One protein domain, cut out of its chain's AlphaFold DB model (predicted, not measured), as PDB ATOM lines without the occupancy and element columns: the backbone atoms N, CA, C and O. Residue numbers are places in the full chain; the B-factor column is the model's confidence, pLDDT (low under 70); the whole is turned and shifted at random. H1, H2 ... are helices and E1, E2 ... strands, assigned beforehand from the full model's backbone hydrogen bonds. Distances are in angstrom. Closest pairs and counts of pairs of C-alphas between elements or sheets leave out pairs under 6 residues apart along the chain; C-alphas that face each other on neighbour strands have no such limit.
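This is residues 200 to 350 of the 350 residues of the protein "ATP-grasp domain-containing protein" of Candidatus Saccharibacteria bacterium (UniProt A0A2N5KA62). A strongly twisted sheet of five strands, E4 E3 E2 E6 E7, curls round the long helix H2, and a second long helix, H3, runs along its other face over E3 and E2. Near the end of E3 and E4, the shorter helix H1 packs on the small strand pair E1 and E5. The layers are three, helices on both faces of a sheet, with H1 and H2 on one face and H3 on the other. The 151 printed residues hold three named helices and seven named strands, in the order E1 H1 E2 E3 E4 E5 H2 E6 E7 H3; both sheets are antiparallel and the class is mixed. The whole is compact, with a radius of gyration of the C-alphas of 15.8 A, and elongated, spanning 51 by 33 by 30 A.

E1, residues 206 to 208, is the antiparallel neighbour of E5, residues 266 to 268, with N 207 and O 267 2.8 A apart. In H1, residues 211 to 222, Glu 214 has its C-alpha 3.9 A from that of Gly 208, the closest pair with E1. E2, residues 227 to 236, and E3, residues 239 to 248, form a hairpin, with N 232 and O 243 2.8 A apart. With E4, residues 262 to 264, they make a meander, each strand the antiparallel neighbour of the one before; N 264 and O 246 are 2.9 A apart. E4 runs on into E5 at 58 degrees. H1 is on this sheet at a height of 9.9 A. H2, residues 270 to 290, is on the same face; its Ala 280 and Val 301 of E6, residues 296 to 305, are their closest C-alphas, 5.9 A apart. E6 is the antiparallel neighbour of E2, with N 231 and O 301 2.8 A apart, and forms a hairpin with E7, residues 311 to 317, with N 302 and O 315 2.8 A apart. H3, residues 330 to 348, is 8.8 A over the sheet and runs along the strands, at 13 degrees to E2 on the local plane; their closest C-alphas, Arg 236 and Thr 343, are 5.6 A apart. H1, H2 and H3 are apart from one another. Every O i to N i+4 pair is within hydrogen-bond range in H1 and H3, and 15 of 17 in H2.

E1 begins at C-alpha 206, (-17.251, 40.335, 33.661). H1 is 16.2 A long, E2 and E3 28.9 A each, H2 29.7 A, E6 29.0 A, E7 17.7 A and H3 26.8 A; E4 and E5 have three residues each. H2 begins at C-alpha 270, (-23.545, 46.110, 28.161), and H3 ends at C-alpha 348, (-37.024, 21.619, 9.543).

The C-alphas farthest apart, those of Asp 254 and Arg 350, are 53.2 A apart. The printed part has no cut and ends at the chain's last residue. The links E3 to E4 and E7 to H3 are long. The mean pLDDT of the printed part is 77.7; 44 residues are under 70, among them 248 to 262, 323 to 335 and 344 to 350.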
ATOM      1  N   GLY A 200      -3.522  40.030  30.179       81.75
ATOM      2  CA  GLY A 200      -4.016  40.845  31.280       81.75
ATOM      3  C   GLY A 200      -5.063  40.099  32.112       81.75
ATOM      4  O   GLY A 200      -5.450  38.965  31.818       81.75
ATOM      5  N   THR A 201      -5.545  40.749  33.167       85.00
ATOM      6  CA  THR A 201      -6.625  40.222  34.015       85.00
ATOM      7  C   THR A 201      -7.993  40.407  33.362       85.00
ATOM      8  O   THR A 201      -8.189  41.358  32.606       85.00
ATOM      9  N   LEU A 202      -8.981  39.577  33.724       85.69
ATOM     10  CA  LEU A 202     -10.371  39.843  33.335       85.69
ATOM     11  C   LEU A 202     -10.838  41.229  33.817       85.69
ATOM     12  O   LEU A 202     -10.732  41.503  35.019       85.69
ATOM     13  N   PRO A 203     -11.464  42.042  32.949       88.94
ATOM     14  CA  PRO A 203     -12.115  43.288  33.342       88.94
ATOM     15  C   PRO A 203     -13.155  43.088  34.452       88.94
ATOM     16  O   PRO A 203     -13.818  42.049  34.507       88.94
ATOM     17  N   GLU A 204     -13.354  44.093  35.313       90.50
ATOM     18  CA  GLU A 204     -14.385  44.094  36.379       90.50
ATOM     19  C   GLU A 204     -15.828  43.996  35.853       90.50
ATOM     20  O   GLU A 204     -16.774  43.699  36.591       90.50
ATOM     21  N   THR A 205     -15.987  44.249  34.559       90.75
ATOM     22  CA  THR A 205     -17.242  44.199  33.818       90.75
ATOM     23  C   THR A 205     -17.734  42.775  33.550       90.75
ATOM     24  O   THR A 205     -18.893  42.590  33.185       90.75
ATOM     25  N   ILE A 206     -16.895  41.758  33.774       90.69
ATOM     26  CA  ILE A 206     -17.251  40.335  33.661       90.69
ATOM     27  C   ILE A 206     -17.518  39.776  35.056       90.69
ATOM     28  O   ILE A 206     -16.641  39.820  35.904       90.69
ATOM     29  N   ARG A 207     -18.689  39.228  35.350       90.38
ATOM     30  CA  ARG A 207     -19.024  38.778  36.715       90.38
ATOM     31  C   ARG A 207     -19.555  37.362  36.707       90.38
ATOM     32  O   ARG A 207     -20.228  36.973  35.763       90.38
ATOM     33  N   GLY A 208     -19.259  36.584  37.738       86.12
ATOM     34  CA  GLY A 208     -19.884  35.279  37.920       86.12
ATOM     35  C   GLY A 208     -21.383  35.435  38.172       86.12
ATOM     36  O   GLY A 208     -21.823  36.384  38.822       86.12
ATOM     37  N   VAL A 209     -22.192  34.513  37.648       82.44
ATOM     38  CA  VAL A 209     -23.657  34.578  37.831       82.44
ATOM     39  C   VAL A 209     -24.107  34.108  39.220       82.44
ATOM     40  O   VAL A 209     -25.213  34.438  39.649       82.44
ATOM     41  N   SER A 210     -23.272  33.337  39.923       81.19
ATOM     42  CA  SER A 210     -23.471  32.886  41.305       81.19
ATOM     43  C   SER A 210     -22.314  33.320  42.209       81.19
ATOM     44  O   SER A 210     -21.234  33.639  41.721       81.19
ATOM     45  N   GLU A 211     -22.504  33.287  43.534       82.75
ATOM     46  CA  GLU A 211     -21.443  33.630  44.503       82.75
ATOM     47  C   GLU A 211     -20.180  32.776  44.311       82.75
ATOM     48  O   GLU A 211     -19.067  33.294  44.333       82.75
ATOM     49  N   GLN A 212     -20.345  31.475  44.051       76.06
ATOM     50  CA  GLN A 212     -19.229  30.561  43.811       76.06
ATOM     51  C   GLN A 212     -18.452  30.916  42.534       76.06
ATOM     52  O   GLN A 212     -17.222  30.832  42.510       76.06
ATOM     53  N   GLU A 213     -19.158  31.287  41.465       79.44
ATOM     54  CA  GLU A 213     -18.541  31.685  40.197       79.44
ATOM     55  C   GLU A 213     -17.907  33.070  40.294       79.44
ATOM     56  O   GLU A 213     -16.815  33.267  39.771       79.44
ATOM     57  N   GLU A 214     -18.523  34.004  41.018       85.75
ATOM     58  CA  GLU A 214     -17.945  35.324  41.279       85.75
ATOM     59  C   GLU A 214     -16.659  35.194  42.100       85.75
ATOM     60  O   GLU A 214     -15.658  35.834  41.790       85.75
ATOM     61  N   ASP A 215     -16.624  34.295  43.084       81.81
ATOM     62  CA  ASP A 215     -15.404  33.985  43.824       81.81
ATOM     63  C   ASP A 215     -14.316  33.347  42.953       81.81
ATOM     64  O   ASP A 215     -13.126  33.554  43.202       81.81
ATOM     65  N   LEU A 216     -14.680  32.563  41.935       81.88
ATOM     66  CA  LEU A 216     -13.725  32.029  40.960       81.88
ATOM     67  C   LEU A 216     -13.186  33.130  40.041       81.88
ATOM     68  O   LEU A 216     -11.973  33.229  39.878       81.88
ATOM     69  N   VAL A 217     -14.058  33.984  39.504       83.69
ATOM     70  CA  VAL A 217     -13.687  35.124  38.647       83.69
ATOM     71  C   VAL A 217     -12.826  36.132  39.417       83.69
ATOM     72  O   VAL A 217     -11.810  36.613  38.923       83.69
ATOM     73  N   ARG A 218     -13.177  36.434  40.668       85.00
ATOM     74  CA  ARG A 218     -12.395  37.323  41.534       85.00
ATOM     75  C   ARG A 218     -11.011  36.754  41.828       85.00
ATOM     76  O   ARG A 218     -10.030  37.488  41.725       85.00
ATOM     77  N   ARG A 219     -10.918  35.466  42.172       82.12
ATOM     78  CA  ARG A 219      -9.623  34.807  42.387       82.12
ATOM     79  C   ARG A 219      -8.793  34.766  41.116       82.12
ATOM     80  O   ARG A 219      -7.609  35.059  41.189       82.12
ATOM     81  N   SER A 220      -9.401  34.500  39.957       80.62
ATOM     82  CA  SER A 220      -8.662  34.480  38.693       80.62
ATOM     83  C   SER A 220      -8.015  35.832  38.383       80.62
ATOM     84  O   SER A 220      -6.865  35.863  37.956       80.62
ATOM     85  N   ARG A 221      -8.686  36.950  38.698       84.44
ATOM     86  CA  ARG A 221      -8.078  38.292  38.632       84.44
ATOM     87  C   ARG A 221      -6.930  38.476  39.619       84.44
ATOM     88  O   ARG A 221      -5.883  38.985  39.240       84.44
ATOM     89  N   GLN A 222      -7.138  38.099  40.881       81.00
ATOM     90  CA  GLN A 222      -6.158  38.301  41.957       81.00
ATOM     91  C   GLN A 222      -4.891  37.468  41.761       81.00
ATOM     92  O   GLN A 222      -3.796  37.929  42.065       81.00
ATOM     93  N   GLU A 223      -5.051  36.247  41.261       76.00
ATOM     94  CA  GLU A 223      -3.971  35.291  41.021       76.00
ATOM     95  C   GLU A 223      -3.345  35.457  39.627       76.00
ATOM     96  O   GLU A 223      -2.383  34.765  39.308       76.00
ATOM     97  N   GLY A 224      -3.868  36.368  38.793       69.56
ATOM     98  CA  GLY A 224      -3.377  36.582  37.430       69.56
ATOM     99  C   GLY A 224      -3.536  35.350  36.535       69.56
ATOM    100  O   GLY A 224      -2.706  35.119  35.657       69.56
ATOM    101  N   LEU A 225      -4.567  34.532  36.771       71.00
ATOM    102  CA  LEU A 225      -4.805  33.328  35.978       71.00
ATOM    103  C   LEU A 225      -5.180  33.703  34.547       71.00
ATOM    104  O   LEU A 225      -5.968  34.627  34.314       71.00
ATOM    105  N   LEU A 226      -4.691  32.907  33.595       68.12
ATOM    106  CA  LEU A 226      -5.093  33.028  32.202       68.12
ATOM    107  C   LEU A 226      -6.600  32.814  32.110       68.12
ATOM    108  O   LEU A 226      -7.127  31.739  32.405       68.12
ATOM    109  N   THR A 227      -7.301  33.874  31.731       74.25
ATOM    110  CA  THR A 227      -8.750  33.844  31.654       74.25
ATOM    111  C   THR A 227      -9.205  34.412  30.327       74.25
ATOM    112  O   THR A 227      -8.753  35.466  29.884       74.25
ATOM    113  N   GLU A 228     -10.119  33.686  29.706       85.75
ATOM    114  CA  GLU A 228     -10.666  33.970  28.395       85.75
ATOM    115  C   GLU A 228     -12.169  34.193  28.542       85.75
ATOM    116  O   GLU A 228     -12.842  33.527  29.338       85.75
ATOM    117  N   LEU A 229     -12.718  35.103  27.747       90.25
ATOM    118  CA  LEU A 229     -14.159  35.214  27.573       90.25
ATOM    119  C   LEU A 229     -14.531  34.549  26.251       90.25
ATOM    120  O   LEU A 229     -14.177  35.034  25.183       90.25
ATOM    121  N   ARG A 230     -15.268  33.442  26.315       91.62
ATOM    122  CA  ARG A 230     -15.794  32.758  25.135       91.62
ATOM    123  C   ARG A 230     -17.183  33.286  24.811       91.62
ATOM    124  O   ARG A 230     -18.103  33.127  25.608       91.62
ATOM    125  N   LEU A 231     -17.372  33.822  23.611       93.88
ATOM    126  CA  LEU A 231     -18.696  34.120  23.071       93.88
ATOM    127  C   LEU A 231     -19.127  33.008  22.113       93.88
ATOM    128  O   LEU A 231     -18.516  32.795  21.065       93.88
ATOM    129  N   PHE A 232     -20.196  32.297  22.463       90.94
ATOM    130  CA  PHE A 232     -20.892  31.423  21.523       90.94
ATOM    131  C   PHE A 232     -21.801  32.256  20.638       90.94
ATOM    132  O   PHE A 232     -22.618  33.023  21.136       90.94
ATOM    133  N   VAL A 233     -21.707  32.043  19.334       92.81
ATOM    134  CA  VAL A 233     -22.580  32.667  18.344       92.81
ATOM    135  C   VAL A 233     -23.352  31.555  17.653       92.81
ATOM    136  O   VAL A 233     -22.775  30.703  16.971       92.81
ATOM    137  N   VAL A 234     -24.667  31.549  17.848       88.38
ATOM    138  CA  VAL A 234     -25.591  30.623  17.189       88.38
ATOM    139  C   VAL A 234     -26.355  31.406  16.129       88.38
ATOM    140  O   VAL A 234     -27.336  32.088  16.425       88.38
ATOM    141  N   LYS A 235     -25.883  31.318  14.884       88.50
ATOM    142  CA  LYS A 235     -26.448  32.020  13.731       88.50
ATOM    143  C   LYS A 235     -27.612  31.243  13.125       88.50
ATOM    144  O   LYS A 235     -27.537  30.026  12.916       88.50
ATOM    145  N   ARG A 236     -28.667  31.977  12.778       87.69
ATOM    146  CA  ARG A 236     -29.863  31.490  12.100       87.69
ATOM    147  C   ARG A 236     -30.355  32.524  11.089       87.69
ATOM    148  O   ARG A 236     -30.990  33.503  11.457       87.69
ATOM    149  N   GLN A 237     -30.107  32.282   9.805       83.25
ATOM    150  CA  GLN A 237     -30.430  33.198   8.709       83.25
ATOM    151  C   GLN A 237     -29.913  34.622   9.007       83.25
ATOM    152  O   GLN A 237     -28.698  34.839   9.035       83.25
ATOM    153  N   ASN A 238     -30.827  35.559   9.275       81.88
ATOM    154  CA  ASN A 238     -30.548  36.971   9.547       81.88
ATOM    155  C   ASN A 238     -30.440  37.297  11.050       81.88
ATOM    156  O   ASN A 238     -30.271  38.455  11.409       81.88
ATOM    157  N   GLU A 239     -30.550  36.296  11.925       88.25
ATOM    158  CA  GLU A 239     -30.477  36.441  13.379       88.25
ATOM    159  C   GLU A 239     -29.258  35.705  13.948       88.25
ATOM    160  O   GLU A 239     -28.795  34.703  13.392       88.25
ATOM    161  N   ALA A 240     -28.766  36.162  15.098       90.25
ATOM    162  CA  ALA A 240     -27.770  35.457  15.893       90.25
ATOM    163  C   ALA A 240     -28.111  35.571  17.385       90.25
ATOM    164  O   ALA A 240     -28.416  36.654  17.878       90.25
ATOM    165  N   ASP A 241     -28.063  34.450  18.103       90.19
ATOM    166  CA  ASP A 241     -28.046  34.447  19.567       90.19
ATOM    167  C   ASP A 241     -26.557  34.441  20.010       90.19
ATOM    168  O   ASP A 241     -25.808  33.540  19.615       90.19
ATOM    169  N   ILE A 242     -26.123  35.430  20.807       92.06
ATOM    170  CA  ILE A 242     -24.742  35.557  21.323       92.06
ATOM    171  C   ILE A 242     -24.738  35.285  22.827       92.06
ATOM    172  O   ILE A 242     -25.516  35.880  23.570       92.06
ATOM    173  N   ILE A 243     -23.901  34.352  23.277       87.38
ATOM    174  CA  ILE A 243     -23.952  33.804  24.635       87.38
ATOM    175  C   ILE A 243     -22.542  33.800  25.244       87.38
ATOM    176  O   ILE A 243     -21.692  33.043  24.765       87.38
ATOM    177  N   PRO A 244     -22.281  34.610  26.287       88.56
ATOM    178  CA  PRO A 244     -20.983  34.657  26.948       88.56
ATOM    179  C   PRO A 244     -20.773  33.489  27.917       88.56
ATOM    180  O   PRO A 244     -21.702  33.058  28.602       88.56
ATOM    181  N   ILE A 245     -19.537  32.995  27.984       84.44
ATOM    182  CA  ILE A 245     -19.050  31.990  28.937       84.44
ATOM    183  C   ILE A 245     -17.641  32.381  29.375       84.44
ATOM    184  O   ILE A 245     -16.772  32.595  28.532       84.44
ATOM    185  N   GLY A 246     -17.390  32.423  30.680       77.06
ATOM    186  CA  GLY A 246     -16.036  32.588  31.197       77.06
ATOM    187  C   GLY A 246     -15.281  31.267  31.100       77.06
ATOM    188  O   GLY A 246     -15.780  30.224  31.524       77.06
ATOM    189  N   ARG A 247     -14.069  31.287  30.550       75.69
ATOM    190  CA  ARG A 247     -13.151  30.147  30.564       75.69
ATOM    191  C   ARG A 247     -11.912  30.538  31.356       75.69
ATOM    192  O   ARG A 247     -11.082  31.310  30.894       75.69
ATOM    193  N   ILE A 248     -11.786  29.983  32.550       65.88
ATOM    194  CA  ILE A 248     -10.599  30.107  33.389       65.88
ATOM    195  C   ILE A 248      -9.678  28.939  33.037       65.88
ATOM    196  O   ILE A 248      -9.983  27.774  33.313       65.88
ATOM    197  N   VAL A 249      -8.556  29.240  32.392       59.28
ATOM    198  CA  VAL A 249      -7.532  28.251  32.063       59.28
ATOM    199  C   VAL A 249      -6.556  28.198  33.231       59.28
ATOM    200  O   VAL A 249      -5.688  29.050  33.390       59.28
ATOM    201  N   ALA A 250      -6.702  27.177  34.071       48.19
ATOM    202  CA  ALA A 250      -5.683  26.861  35.060       48.19
ATOM    203  C   ALA A 250      -4.552  26.089  34.360       48.19
ATOM    204  O   ALA A 250      -4.756  24.936  33.955       48.19
ATOM    205  N   ASP A 251      -3.383  26.719  34.182       44.06
ATOM    206  CA  ASP A 251      -2.207  26.017  33.665       44.06
ATOM    207  C   ASP A 251      -1.772  24.960  34.670       44.06
ATOM    208  O   ASP A 251      -1.762  25.133  35.893       44.06
ATOM    209  N   LYS A 252      -1.525  23.784  34.125       36.59
ATOM    210  CA  LYS A 252      -1.612  22.568  34.879       36.59
ATOM    211  C   LYS A 252      -0.232  22.183  35.419       36.59
ATOM    212  O   LYS A 252      -0.175  21.621  36.497       36.59
ATOM    213  N   ASP A 253       0.877  22.670  34.879       41.75
ATOM    214  CA  ASP A 253       2.195  22.393  35.475       41.75
ATOM    215  C   ASP A 253       2.719  23.462  36.456       41.75
ATOM    216  O   ASP A 253       3.845  23.334  36.927       41.75
ATOM    217  N   ASP A 254       1.862  24.404  36.892       45.25
ATOM    218  CA  ASP A 254       2.131  25.283  38.053       45.25
ATOM    219  C   ASP A 254       1.232  25.027  39.283       45.25
ATOM    220  O   ASP A 254       1.465  25.589  40.352       45.25
ATOM    221  N   ARG A 255       0.258  24.096  39.195       36.16
ATOM    222  CA  ARG A 255      -0.264  23.351  40.366       36.16
ATOM    223  C   ARG A 255      -1.244  22.207  40.116       36.16
ATOM    224  O   ARG A 255      -1.819  21.771  41.105       36.16
ATOM    225  N   MET A 256      -1.463  21.664  38.912       34.75
ATOM    226  CA  MET A 256      -2.444  20.563  38.743       34.75
ATOM    227  C   MET A 256      -2.268  19.526  37.597       34.75
ATOM    228  O   MET A 256      -3.260  18.918  37.229       34.75
ATOM    229  N   GLY A 257      -1.096  19.266  37.005       27.72
ATOM    230  CA  GLY A 257      -0.762  18.350  35.874       27.72
ATOM    231  C   GLY A 257      -1.854  17.861  34.880       27.72
ATOM    232  O   GLY A 257      -2.598  16.932  35.191       27.72
ATOM    233  N   GLY A 258      -1.957  18.473  33.670       32.47
ATOM    234  CA  GLY A 258      -2.807  18.143  32.484       32.47
ATOM    235  C   GLY A 258      -4.039  19.013  32.055       32.47
ATOM    236  O   GLY A 258      -5.144  18.512  32.183       32.47
ATOM    237  N   ALA A 259      -3.934  20.270  31.584       40.56
ATOM    238  CA  ALA A 259      -5.048  21.218  31.242       40.56
ATOM    239  C   ALA A 259      -6.531  20.800  31.546       40.56
ATOM    240  O   ALA A 259      -7.154  20.063  30.780       40.56
ATOM    241  N   SER A 260      -7.119  21.280  32.650       50.66
ATOM    242  CA  SER A 260      -8.555  21.170  32.933       50.66
ATOM    243  C   SER A 260      -9.111  22.580  32.982       50.66
ATOM    244  O   SER A 260      -9.144  23.204  34.042       50.66
ATOM    245  N   ASP A 261      -9.484  23.088  31.813       63.06
ATOM    246  CA  ASP A 261     -10.226  24.338  31.696       63.06
ATOM    247  C   ASP A 261     -11.398  24.326  32.679       63.06
ATOM    248  O   ASP A 261     -12.201  23.386  32.688       63.06
ATOM    249  N   THR A 262     -11.492  25.362  33.507       69.75
ATOM    250  CA  THR A 262     -12.666  25.589  34.344       69.75
ATOM    251  C   THR A 262     -13.544  26.587  33.621       69.75
ATOM    252  O   THR A 262     -13.165  27.733  33.402       69.75
ATOM    253  N   TYR A 263     -14.717  26.137  33.213       76.00
ATOM    254  CA  TYR A 263     -15.712  27.005  32.608       76.00
ATOM    255  C   TYR A 263     -16.664  27.485  33.703       76.00
ATOM    256  O   TYR A 263     -17.033  26.696  34.574       76.00
ATOM    257  N   VAL A 264     -17.008  28.768  33.668       79.56
ATOM    258  CA  VAL A 264     -17.915  29.418  34.616       79.56
ATOM    259  C   VAL A 264     -18.975  30.201  33.853       79.56
ATOM    260  O   VAL A 264     -18.691  30.820  32.818       79.56
ATOM    261  N   ASP A 265     -20.203  30.196  34.365       80.69
ATOM    262  CA  ASP A 265     -21.245  31.060  33.838       80.69
ATOM    263  C   ASP A 265     -20.940  32.510  34.262       80.69
ATOM    264  O   ASP A 265     -20.699  32.804  35.438       80.69
ATOM    265  N   VAL A 266     -20.947  33.431  33.292       86.81
ATOM    266  CA  VAL A 266     -20.654  34.853  33.530       86.81
ATOM    267  C   VAL A 266     -21.732  35.762  32.953       86.81
ATOM    268  O   VAL A 266     -22.351  35.455  31.934       86.81
ATOM    269  N   THR A 267     -21.925  36.910  33.591       89.50
ATOM    270  CA  THR A 267     -22.490  38.099  32.963       89.50
ATOM    271  C   THR A 267     -21.365  38.996  32.470       89.50
ATOM    272  O   THR A 267     -20.258  39.002  33.007       89.50
ATOM    273  N   VAL A 268     -21.653  39.749  31.420       91.25
ATOM    274  CA  VAL A 268     -20.766  40.768  30.869       91.25
ATOM    275  C   VAL A 268     -21.609  42.024  30.769       91.25
ATOM    276  O   VAL A 268     -22.774  41.937  30.373       91.25
ATOM    277  N   ASP A 269     -21.066  43.157  31.194       93.06
ATOM    278  CA  ASP A 269     -21.792  44.416  31.104       93.06
ATOM    279  C   ASP A 269     -22.096  44.820  29.651       93.06
ATOM    280  O   ASP A 269     -21.477  44.350  28.691       93.06
ATOM    281  N   ASP A 270     -23.080  45.704  29.488       93.56
ATOM    282  CA  ASP A 270     -23.545  46.110  28.161       93.56
ATOM    283  C   ASP A 270     -22.452  46.845  27.376       93.56
ATOM    284  O   ASP A 270     -22.377  46.700  26.160       93.56
ATOM    285  N   SER A 271     -21.586  47.612  28.052       94.06
ATOM    286  CA  SER A 271     -20.500  48.347  27.394       94.06
ATOM    287  C   SER A 271     -19.535  47.390  26.704       94.06
ATOM    288  O   SER A 271     -19.320  47.508  25.500       94.06
ATOM    289  N   LEU A 272     -19.015  46.399  27.432       93.69
ATOM    290  CA  LEU A 272     -18.082  45.430  26.876       93.69
ATOM    291  C   LEU A 272     -18.779  44.500  25.875       93.69
ATOM    292  O   LEU A 272     -18.208  44.173  24.836       93.69
ATOM    293  N   MET A 273     -20.034  44.109  26.118       94.00
ATOM    294  CA  MET A 273     -20.791  43.325  25.136       94.00
ATOM    295  C   MET A 273     -21.011  44.076  23.823       94.00
ATOM    296  O   MET A 273     -20.928  43.452  22.765       94.00
ATOM    297  N   ASN A 274     -21.242  45.390  23.858       95.06
ATOM    298  CA  ASN A 274     -21.383  46.210  22.653       95.06
ATOM    299  C   ASN A 274     -20.090  46.280  21.826       95.06
ATOM    300  O   ASN A 274     -20.160  46.507  20.620       95.06
ATOM    301  N   GLU A 275     -18.931  46.051  22.443       94.69
ATOM    302  CA  GLU A 275     -17.642  45.971  21.752       94.69
ATOM    303  C   GLU A 275     -17.361  44.557  21.219       94.69
ATOM    304  O   GLU A 275     -17.000  44.385  20.053       94.69
ATOM    305  N   LEU A 276     -17.570  43.523  22.041       95.12
ATOM    306  CA  LEU A 276     -17.184  42.147  21.706       95.12
ATOM    307  C   LEU A 276     -18.191  41.424  20.804       95.12
ATOM    308  O   LEU A 276     -17.802  40.626  19.945       95.12
ATOM    309  N   ALA A 277     -19.492  41.669  20.984       94.56
ATOM    310  CA  ALA A 277     -20.536  40.966  20.243       94.56
ATOM    311  C   ALA A 277     -20.479  41.227  18.726       94.56
ATOM    312  O   ALA A 277     -20.531  40.244  17.977       94.56
ATOM    313  N   PRO A 278     -20.304  42.476  18.239       95.06
ATOM    314  CA  PRO A 278     -20.149  42.733  16.808       95.06
ATOM    315  C   PRO A 278     -18.917  42.049  16.213       95.06
ATOM    316  O   PRO A 278     -18.987  41.542  15.095       95.06
ATOM    317  N   VAL A 279     -17.812  41.976  16.964       95.44
ATOM    318  CA  VAL A 279     -16.590  41.280  16.531       95.44
ATOM    319  C   VAL A 279     -16.846  39.780  16.403       95.44
ATOM    320  O   VAL A 279     -16.600  39.196  15.347       95.44
ATOM    321  N   ALA A 280     -17.402  39.151  17.444       95.00
ATOM    322  CA  ALA A 280     -17.699  37.721  17.430       95.00
ATOM    323  C   ALA A 280     -18.677  37.357  16.306       95.00
ATOM    324  O   ALA A 280     -18.440  36.413  15.552       95.00
ATOM    325  N   GLN A 281     -19.758  38.127  16.161       94.19
ATOM    326  CA  GLN A 281     -20.729  37.925  15.093       94.19
ATOM    327  C   GLN A 281     -20.105  38.149  13.714       94.19
ATOM    328  O   GLN A 281     -20.288  37.312  12.833       94.19
ATOM    329  N   GLY A 282     -19.322  39.216  13.532       93.06
ATOM    330  CA  GLY A 282     -18.647  39.531  12.274       93.06
ATOM    331  C   GLY A 282     -17.683  38.433  11.826       93.06
ATOM    332  O   GLY A 282     -17.654  38.088  10.646       93.06
ATOM    333  N   ILE A 283     -16.949  37.818  12.758       92.62
ATOM    334  CA  ILE A 283     -16.091  36.656  12.476       92.62
ATOM    335  C   ILE A 283     -16.923  35.482  11.946       92.62
ATOM    336  O   ILE A 283     -16.568  34.877  10.929       92.62
ATOM    337  N   ILE A 284     -18.044  35.159  12.600       91.00
ATOM    338  CA  ILE A 284     -18.913  34.061  12.156       91.00
ATOM    339  C   ILE A 284     -19.573  34.376  10.815       91.00
ATOM    340  O   ILE A 284     -19.589  33.509   9.942       91.00
ATOM    341  N   ASP A 285     -20.056  35.601  10.619       90.88
ATOM    342  CA  ASP A 285     -20.701  36.041   9.383       90.88
ATOM    343  C   ASP A 285     -19.731  35.986   8.197       90.88
ATOM    344  O   ASP A 285     -20.052  35.367   7.181       90.88
ATOM    345  N   LYS A 286     -18.507  36.513   8.354       90.75
ATOM    346  CA  LYS A 286     -17.442  36.404   7.343       90.75
ATOM    347  C   LYS A 286     -17.114  34.940   7.036       90.75
ATOM    348  O   LYS A 286     -16.965  34.572   5.873       90.75
ATOM    349  N   THR A 287     -17.036  34.078   8.054       88.75
ATOM    350  CA  THR A 287     -16.734  32.648   7.849       88.75
ATOM    351  C   THR A 287     -17.839  31.964   7.045       88.75
ATOM    352  O   THR A 287     -17.564  31.227   6.099       88.75
ATOM    353  N   VAL A 288     -19.092  32.242   7.400       87.81
ATOM    354  CA  VAL A 288     -20.290  31.734   6.727       87.81
ATOM    355  C   VAL A 288     -20.369  32.192   5.270       87.81
ATOM    356  O   VAL A 288     -20.711  31.396   4.392       87.81
ATOM    357  N   GLU A 289     -20.054  33.458   5.001       88.81
ATOM    358  CA  GLU A 289     -20.013  34.019   3.651       88.81
ATOM    359  C   GLU A 289     -18.945  33.309   2.803       88.81
ATOM    360  O   GLU A 289     -19.232  32.802   1.713       88.81
ATOM    361  N   ARG A 290     -17.727  33.177   3.343       87.44
ATOM    362  CA  ARG A 290     -16.589  32.527   2.671       87.44
ATOM    363  C   ARG A 290     -16.796  31.031   2.449       87.44
ATOM    364  O   ARG A 290     -16.282  30.486   1.471       87.44
ATOM    365  N   SER A 291     -17.593  30.367   3.285       81.19
ATOM    366  CA  SER A 291     -17.924  28.947   3.142       81.19
ATOM    367  C   SER A 291     -19.044  28.656   2.130       81.19
ATOM    368  O   SER A 291     -19.627  27.575   2.186       81.19
ATOM    369  N   LYS A 292     -19.343  29.587   1.206       75.06
ATOM    370  CA  LYS A 292     -20.434  29.509   0.210       75.06
ATOM    371  C   LYS A 292     -21.842  29.653   0.815       75.06
ATOM    372  O   LYS A 292     -22.758  28.931   0.429       75.06
ATOM    373  N   SER A 293     -22.012  30.613   1.729       64.50
ATOM    374  CA  SER A 293     -23.286  30.982   2.371       64.50
ATOM    375  C   SER A 293     -23.954  29.834   3.130       64.50
ATOM    376  O   SER A 293     -24.975  29.299   2.703       64.50
ATOM    377  N   ALA A 294     -23.412  29.481   4.297       69.56
ATOM    378  CA  ALA A 294     -24.105  28.614   5.251       69.56
ATOM    379  C   ALA A 294     -25.172  29.414   6.043       69.56
ATOM    380  O   ALA A 294     -24.821  30.157   6.954       69.56
ATOM    381  N   PRO A 295     -26.490  29.280   5.777       74.31
ATOM    382  CA  PRO A 295     -27.515  30.078   6.467       74.31
ATOM    383  C   PRO A 295     -27.618  29.789   7.974       74.31
ATOM    384  O   PRO A 295     -28.343  30.479   8.687       74.31
ATOM    385  N   PHE A 296     -26.916  28.773   8.468       81.94
ATOM    386  CA  PHE A 296     -26.890  28.368   9.863       81.94
ATOM    387  C   PHE A 296     -25.447  28.064  10.252       81.94
ATOM    388  O   PHE A 296     -24.703  27.483   9.463       81.94
ATOM    389  N   ALA A 297     -25.054  28.461  11.459       87.06
ATOM    390  CA  ALA A 297     -23.737  28.153  11.996       87.06
ATOM    391  C   ALA A 297     -23.752  28.223  13.521       87.06
ATOM    392  O   ALA A 297     -24.492  29.003  14.121       87.06
ATOM    393  N   VAL A 298     -22.895  27.428  14.148       86.44
ATOM    394  CA  VAL A 298     -22.487  27.617  15.537       86.44
ATOM    395  C   VAL A 298     -20.981  27.782  15.560       86.44
ATOM    396  O   VAL A 298     -20.258  26.927  15.042       86.44
ATOM    397  N   GLY A 299     -20.524  28.857  16.186       87.31
ATOM    398  CA  GLY A 299     -19.117  29.111  16.452       87.31
ATOM    399  C   GLY A 299     -18.893  29.552  17.893       87.31
ATOM    400  O   GLY A 299     -19.826  29.958  18.585       87.31
ATOM    401  N   ALA A 300     -17.648  29.451  18.335       89.88
ATOM    402  CA  ALA A 300     -17.166  30.015  19.586       89.88
ATOM    403  C   ALA A 300     -15.975  30.925  19.283       89.88
ATOM    404  O   ALA A 300     -15.076  30.507  18.556       89.88
ATOM    405  N   VAL A 301     -15.976  32.141  19.819       91.69
ATOM    406  CA  VAL A 301     -14.872  33.098  19.695       91.69
ATOM    407  C   VAL A 301     -14.318  33.366  21.086       91.69
ATOM    408  O   VAL A 301     -15.065  33.778  21.972       91.69
ATOM    409  N   ASP A 302     -13.031  33.098  21.268       90.12
ATOM    410  CA  ASP A 302     -12.315  33.258  22.529       90.12
ATOM    411  C   ASP A 302     -11.594  34.595  22.537       90.12
ATOM    412  O   ASP A 302     -10.696  34.835  21.727       90.12
ATOM    413  N   PHE A 303     -11.988  35.453  23.468       92.00
ATOM    414  CA  PHE A 303     -11.365  36.740  23.711       92.00
ATOM    415  C   PHE A 303     -10.399  36.649  24.880       92.00
ATOM    416  O   PHE A 303     -10.673  35.991  25.886       92.00
ATOM    417  N   TYR A 304      -9.290  37.359  24.751       89.25
ATOM    418  CA  TYR A 304      -8.378  37.647  25.846       89.25
ATOM    419  C   TYR A 304      -8.265  39.152  26.035       89.25
ATOM    420  O   TYR A 304      -8.567  39.930  25.128       89.25
ATOM    421  N   PHE A 305      -7.800  39.544  27.213       88.69
ATOM    422  CA  PHE A 305      -7.612  40.940  27.578       88.69
ATOM    423  C   PHE A 305      -6.128  41.241  27.704       88.69
ATOM    424  O   PHE A 305      -5.347  40.387  28.128       88.69
ATOM    425  N   LEU A 306      -5.744  42.439  27.292       87.00
ATOM    426  CA  LEU A 306      -4.382  42.945  27.349       87.00
ATOM    427  C   LEU A 306      -4.158  43.714  28.664       87.00
ATOM    428  O   LEU A 306      -5.119  44.209  29.259       87.00
ATOM    429  N   PRO A 307      -2.904  43.845  29.137       85.69
ATOM    430  CA  PRO A 307      -2.596  44.591  30.361       85.69
ATOM    431  C   PRO A 307      -3.024  46.068  30.344       85.69
ATOM    432  O   PRO A 307      -3.203  46.661  31.403       85.69
ATOM    433  N   ASP A 308      -3.184  46.660  29.160       87.06
ATOM    434  CA  ASP A 308      -3.631  48.043  28.960       87.06
ATOM    435  C   ASP A 308      -5.165  48.203  28.948       87.06
ATOM    436  O   ASP A 308      -5.666  49.317  28.798       87.06
ATOM    437  N   GLY A 309      -5.911  47.110  29.130       83.94
ATOM    438  CA  GLY A 309      -7.373  47.087  29.105       83.94
ATOM    439  C   GLY A 309      -7.979  46.827  27.724       83.94
ATOM    440  O   GLY A 309      -9.198  46.691  27.631       83.94
ATOM    441  N   GLY A 310      -7.165  46.714  26.668       90.00
ATOM    442  CA  GLY A 310      -7.624  46.280  25.351       90.00
ATOM    443  C   GLY A 310      -8.033  44.803  25.318       90.00
ATOM    444  O   GLY A 310      -7.817  44.048  26.268       90.00
ATOM    445  N   PHE A 311      -8.599  44.363  24.195       91.69
ATOM    446  CA  PHE A 311      -8.919  42.956  23.957       91.69
ATOM    447  C   PHE A 311      -8.391  42.480  22.604       91.69
ATOM    448  O   PHE A 311      -8.160  43.268  21.689       91.69
ATOM    449  N   GLY A 312      -8.242  41.166  22.474       90.69
ATOM    450  CA  GLY A 312      -7.972  40.501  21.205       90.69
ATOM    451  C   GLY A 312      -8.690  39.161  21.112       90.69
ATOM    452  O   GLY A 312      -9.220  38.641  22.095       90.69
ATOM    453  N   VAL A 313      -8.704  38.587  19.913       90.69
ATOM    454  CA  VAL A 313      -9.252  37.259  19.632       90.69
ATOM    455  C   VAL A 313      -8.122  36.243  19.656       90.69
ATOM    456  O   VAL A 313      -7.187  36.301  18.860       90.69
ATOM    457  N   MET A 314      -8.212  35.269  20.550       84.94
ATOM    458  CA  MET A 314      -7.238  34.187  20.667       84.94
ATOM    459  C   MET A 314      -7.541  33.030  19.723       84.94
ATOM    460  O   MET A 314      -6.632  32.492  19.086       84.94
ATOM    461  N   GLU A 315      -8.809  32.644  19.617       82.69
ATOM    462  CA  GLU A 315      -9.240  31.546  18.758       82.69
ATOM    463  C   GLU A 315     -10.690  31.748  18.310       82.69
ATOM    464  O   GLU A 315     -11.520  32.266  19.050       82.69
ATOM    465  N   ALA A 316     -11.006  31.298  17.096       86.25
ATOM    466  CA  ALA A 316     -12.378  31.131  16.635       86.25
ATOM    467  C   ALA A 316     -12.601  29.667  16.233       86.25
ATOM    468  O   ALA A 316     -12.052  29.183  15.242       86.25
ATOM    469  N   ASN A 317     -13.417  28.943  16.999       82.56
ATOM    470  CA  ASN A 317     -13.747  27.546  16.748       82.56
ATOM    471  C   ASN A 317     -15.129  27.418  16.100       82.56
ATOM    472  O   ASN A 317     -16.164  27.523  16.757       82.56
ATOM    473  N   ILE A 318     -15.128  27.156  14.794       82.06
ATOM    474  CA  ILE A 318     -16.339  27.115  13.958       82.06
ATOM    475  C   ILE A 318     -16.531  25.726  13.337       82.06
ATOM    476  O   ILE A 318     -17.645  25.302  13.047       82.06
ATOM    477  N   LYS A 319     -15.461  24.939  13.192       74.38
ATOM    478  CA  LYS A 319     -15.539  23.576  12.648       74.38
ATOM    479  C   LYS A 319     -16.403  22.662  13.524       74.38
ATOM    480  O   LYS A 319     -17.226  21.893  13.025       74.38
ATOM    481  N   SER A 320     -16.184  22.699  14.836       68.06
ATOM    482  CA  SER A 320     -16.883  21.839  15.791       68.06
ATOM    483  C   SER A 320     -16.719  22.394  17.206       68.06
ATOM    484  O   SER A 320     -16.023  21.770  18.017       68.06
ATOM    485  N   PRO A 321     -17.323  23.556  17.517       70.19
ATOM    486  CA  PRO A 321     -17.223  24.120  18.853       70.19
ATOM    487  C   PRO A 321     -17.743  23.113  19.875       70.19
ATOM    488  O   PRO A 321     -18.835  22.552  19.736       70.19
ATOM    489  N   GLN A 322     -16.945  22.865  20.912       70.69
ATOM    490  CA  GLN A 322     -17.394  22.052  22.030       70.69
ATOM    491  C   GLN A 322     -18.478  22.831  22.770       70.69
ATOM    492  O   GLN A 322     -18.192  23.831  23.420       70.69
ATOM    493  N   LEU A 323     -19.723  22.368  22.662       69.75
ATOM    494  CA  LEU A 323     -20.826  23.033  23.342       69.75
ATOM    495  C   LEU A 323     -20.708  22.857  24.863       69.75
ATOM    496  O   LEU A 323     -20.368  21.755  25.321       69.75
ATOM    497  N   PRO A 324     -21.033  23.899  25.648       65.19
ATOM    498  CA  PRO A 324     -21.100  23.797  27.099       65.19
ATOM    499  C   PRO A 324     -22.094  22.710  27.496       65.19
ATOM    500  O   PRO A 324     -23.225  22.651  27.003       65.19
ATOM    501  N   ARG A 325     -21.689  21.826  28.406       61.75
ATOM    502  CA  ARG A 325     -22.620  20.861  28.997       61.75
ATOM    503  C   ARG A 325     -23.393  21.568  30.102       61.75
ATOM    504  O   ARG A 325     -22.783  22.220  30.936       61.75
ATOM    505  N   THR A 326     -24.704  21.356  30.172       55.88
ATOM    506  CA  THR A 326     -25.569  21.923  31.225       55.88
ATOM    507  C   THR A 326     -25.163  21.515  32.640       55.88
ATOM    508  O   THR A 326     -25.501  22.207  33.587       55.88
ATOM    509  N   ARG A 327     -24.433  20.405  32.795       51.81
ATOM    510  CA  ARG A 327     -23.877  19.987  34.087       51.81
ATOM    511  C   ARG A 327     -22.651  20.799  34.515       51.81
ATOM    512  O   ARG A 327     -22.418  20.940  35.702       51.81
ATOM    513  N   ASP A 328     -21.854  21.233  33.538       57.16
ATOM    514  CA  ASP A 328     -20.576  21.903  33.779       57.16
ATOM    515  C   ASP A 328     -20.785  23.432  33.775       57.16
ATOM    516  O   ASP A 328     -20.088  24.138  34.483       57.16
ATOM    517  N   ASN A 329     -21.744  23.932  32.978       60.88
ATOM    518  CA  ASN A 329     -22.145  25.342  32.857       60.88
ATOM    519  C   ASN A 329     -23.656  25.386  32.631       60.88
ATOM    520  O   ASN A 329     -24.144  25.151  31.516       60.88
ATOM    521  N   ALA A 330     -24.424  25.567  33.696       61.31
ATOM    522  CA  ALA A 330     -25.861  25.346  33.647       61.31
ATOM    523  C   ALA A 330     -26.586  26.470  32.906       61.31
ATOM    524  O   ALA A 330     -27.474  26.199  32.092       61.31
ATOM    525  N   VAL A 331     -26.233  27.726  33.167       68.25
ATOM    526  CA  VAL A 331     -26.857  28.896  32.545       68.25
ATOM    527  C   VAL A 331     -26.478  28.969  31.073       68.25
ATOM    528  O   VAL A 331     -27.373  28.923  30.221       68.25
ATOM    529  N   ALA A 332     -25.186  28.980  30.755       68.62
ATOM    530  CA  ALA A 332     -24.727  29.078  29.380       68.62
ATOM    531  C   ALA A 332     -25.058  27.825  28.567       68.62
ATOM    532  O   ALA A 332     -25.515  27.923  27.427       68.62
ATOM    533  N   GLY A 333     -24.936  26.640  29.175       67.50
ATOM    534  CA  GLY A 333     -25.406  25.387  28.593       67.50
ATOM    535  C   GLY A 333     -26.859  25.491  28.146       67.50
ATOM    536  O   GLY A 333     -27.175  25.201  26.994       67.50
ATOM    537  N   ARG A 334     -27.762  25.946  29.020       64.12
ATOM    538  CA  ARG A 334     -29.181  26.104  28.664       64.12
ATOM    539  C   ARG A 334     -29.391  27.126  27.550       64.12
ATOM    540  O   ARG A 334     -30.156  26.848  26.627       64.12
ATOM    541  N   ALA A 335     -28.719  28.272  27.612       69.69
ATOM    542  CA  ALA A 335     -28.843  29.315  26.600       69.69
ATOM    543  C   ALA A 335     -28.416  28.814  25.208       69.69
ATOM    544  O   ALA A 335     -29.176  28.960  24.248       69.69
ATOM    545  N   VAL A 336     -27.267  28.131  25.111       71.19
ATOM    546  CA  VAL A 336     -26.740  27.610  23.836       71.19
ATOM    547  C   VAL A 336     -27.667  26.547  23.255       71.19
ATOM    548  O   VAL A 336     -27.996  26.594  22.070       71.19
ATOM    549  N   HIS A 337     -28.155  25.612  24.076       68.88
ATOM    550  CA  HIS A 337     -29.073  24.574  23.594       68.88
ATOM    551  C   HIS A 337     -30.417  25.138  23.137       68.88
ATOM    552  O   HIS A 337     -30.962  24.668  22.140       68.88
ATOM    553  N   ARG A 338     -30.941  26.160  23.820       68.69
ATOM    554  CA  ARG A 338     -32.167  26.839  23.396       68.69
ATOM    555  C   ARG A 338     -31.980  27.556  22.062       68.69
ATOM    556  O   ARG A 338     -32.827  27.423  21.181       68.69
ATOM    557  N   ALA A 339     -30.885  28.296  21.901       71.75
ATOM    558  CA  ALA A 339     -30.561  28.958  20.642       71.75
ATOM    559  C   ALA A 339     -30.437  27.944  19.491       71.75
ATOM    560  O   ALA A 339     -31.006  28.141  18.416       71.75
ATOM    561  N   LEU A 340     -29.784  26.806  19.754       71.12
ATOM    562  CA  LEU A 340     -29.648  25.706  18.803       71.12
ATOM    563  C   LEU A 340     -31.001  25.072  18.442       71.12
ATOM    564  O   LEU A 340     -31.267  24.828  17.269       71.12
ATOM    565  N   ALA A 341     -31.877  24.846  19.425       63.44
ATOM    566  CA  ALA A 341     -33.222  24.316  19.202       63.44
ATOM    567  C   ALA A 341     -34.051  25.232  18.294       63.44
ATOM    568  O   ALA A 341     -34.674  24.761  17.341       63.44
ATOM    569  N   LYS A 342     -34.004  26.551  18.529       68.31
ATOM    570  CA  LYS A 342     -34.618  27.534  17.625       68.31
ATOM    571  C   LYS A 342     -34.049  27.405  16.198       68.31
ATOM    572  O   LYS A 342     -34.808  27.512  15.240       68.31
ATOM    573  N   THR A 343     -32.743  27.141  16.044       72.31
ATOM    574  CA  THR A 343     -32.076  27.049  14.728       72.31
ATOM    575  C   THR A 343     -32.601  25.852  13.970       72.31
ATOM    576  O   THR A 343     -33.073  25.981  12.844       72.31
ATOM    577  N   LEU A 344     -32.612  24.704  14.632       68.19
ATOM    578  CA  LEU A 344     -33.085  23.452  14.066       68.19
ATOM    579  C   LEU A 344     -34.569  23.524  13.679       68.19
ATOM    580  O   LEU A 344     -34.929  23.069  12.596       68.19
ATOM    581  N   ALA A 345     -35.409  24.176  14.493       63.34
ATOM    582  CA  ALA A 345     -36.819  24.392  14.163       63.34
ATOM    583  C   ALA A 345     -37.002  25.147  12.836       63.34
ATOM    584  O   ALA A 345     -37.843  24.775  12.021       63.34
ATOM    585  N   THR A 346     -36.186  26.173  12.576       67.06
ATOM    586  CA  THR A 346     -36.248  26.908  11.299       67.06
ATOM    587  C   THR A 346     -35.677  26.145  10.108       67.06
ATOM    588  O   THR A 346     -36.044  26.435   8.973       67.06
ATOM    589  N   MET A 347     -34.801  25.166  10.344       69.12
ATOM    590  CA  MET A 347     -34.268  24.303   9.286       69.12
ATOM    591  C   MET A 347     -35.291  23.254   8.841       69.12
ATOM    592  O   MET A 347     -35.397  22.990   7.648       69.12
ATOM    593  N   GLY A 348     -36.028  22.669   9.794       53.03
ATOM    594  CA  GLY A 348     -37.024  21.619   9.543       53.03
ATOM    595  C   GLY A 348     -38.400  22.124   9.097       53.03
ATOM    596  O   GLY A 348     -39.228  21.328   8.679       53.03
ATOM    597  N   GLY A 349     -38.663  23.431   9.165       46.09
ATOM    598  CA  GLY A 349     -39.915  24.046   8.704       46.09
ATOM    599  C   GLY A 349     -40.025  24.239   7.183       46.09
ATOM    600  O   GLY A 349     -40.667  25.201   6.767       46.09
ATOM    601  N   ARG A 350     -39.371  23.396   6.374       40.09
ATOM    602  CA  ARG A 350     -39.478  23.393   4.905       40.09
ATOM    603  C   ARG A 350     -40.282  22.207   4.412       40.09
ATOM    604  O   ARG A 350     -39.996  21.088   4.888       40.09
TER     605      ARG A 350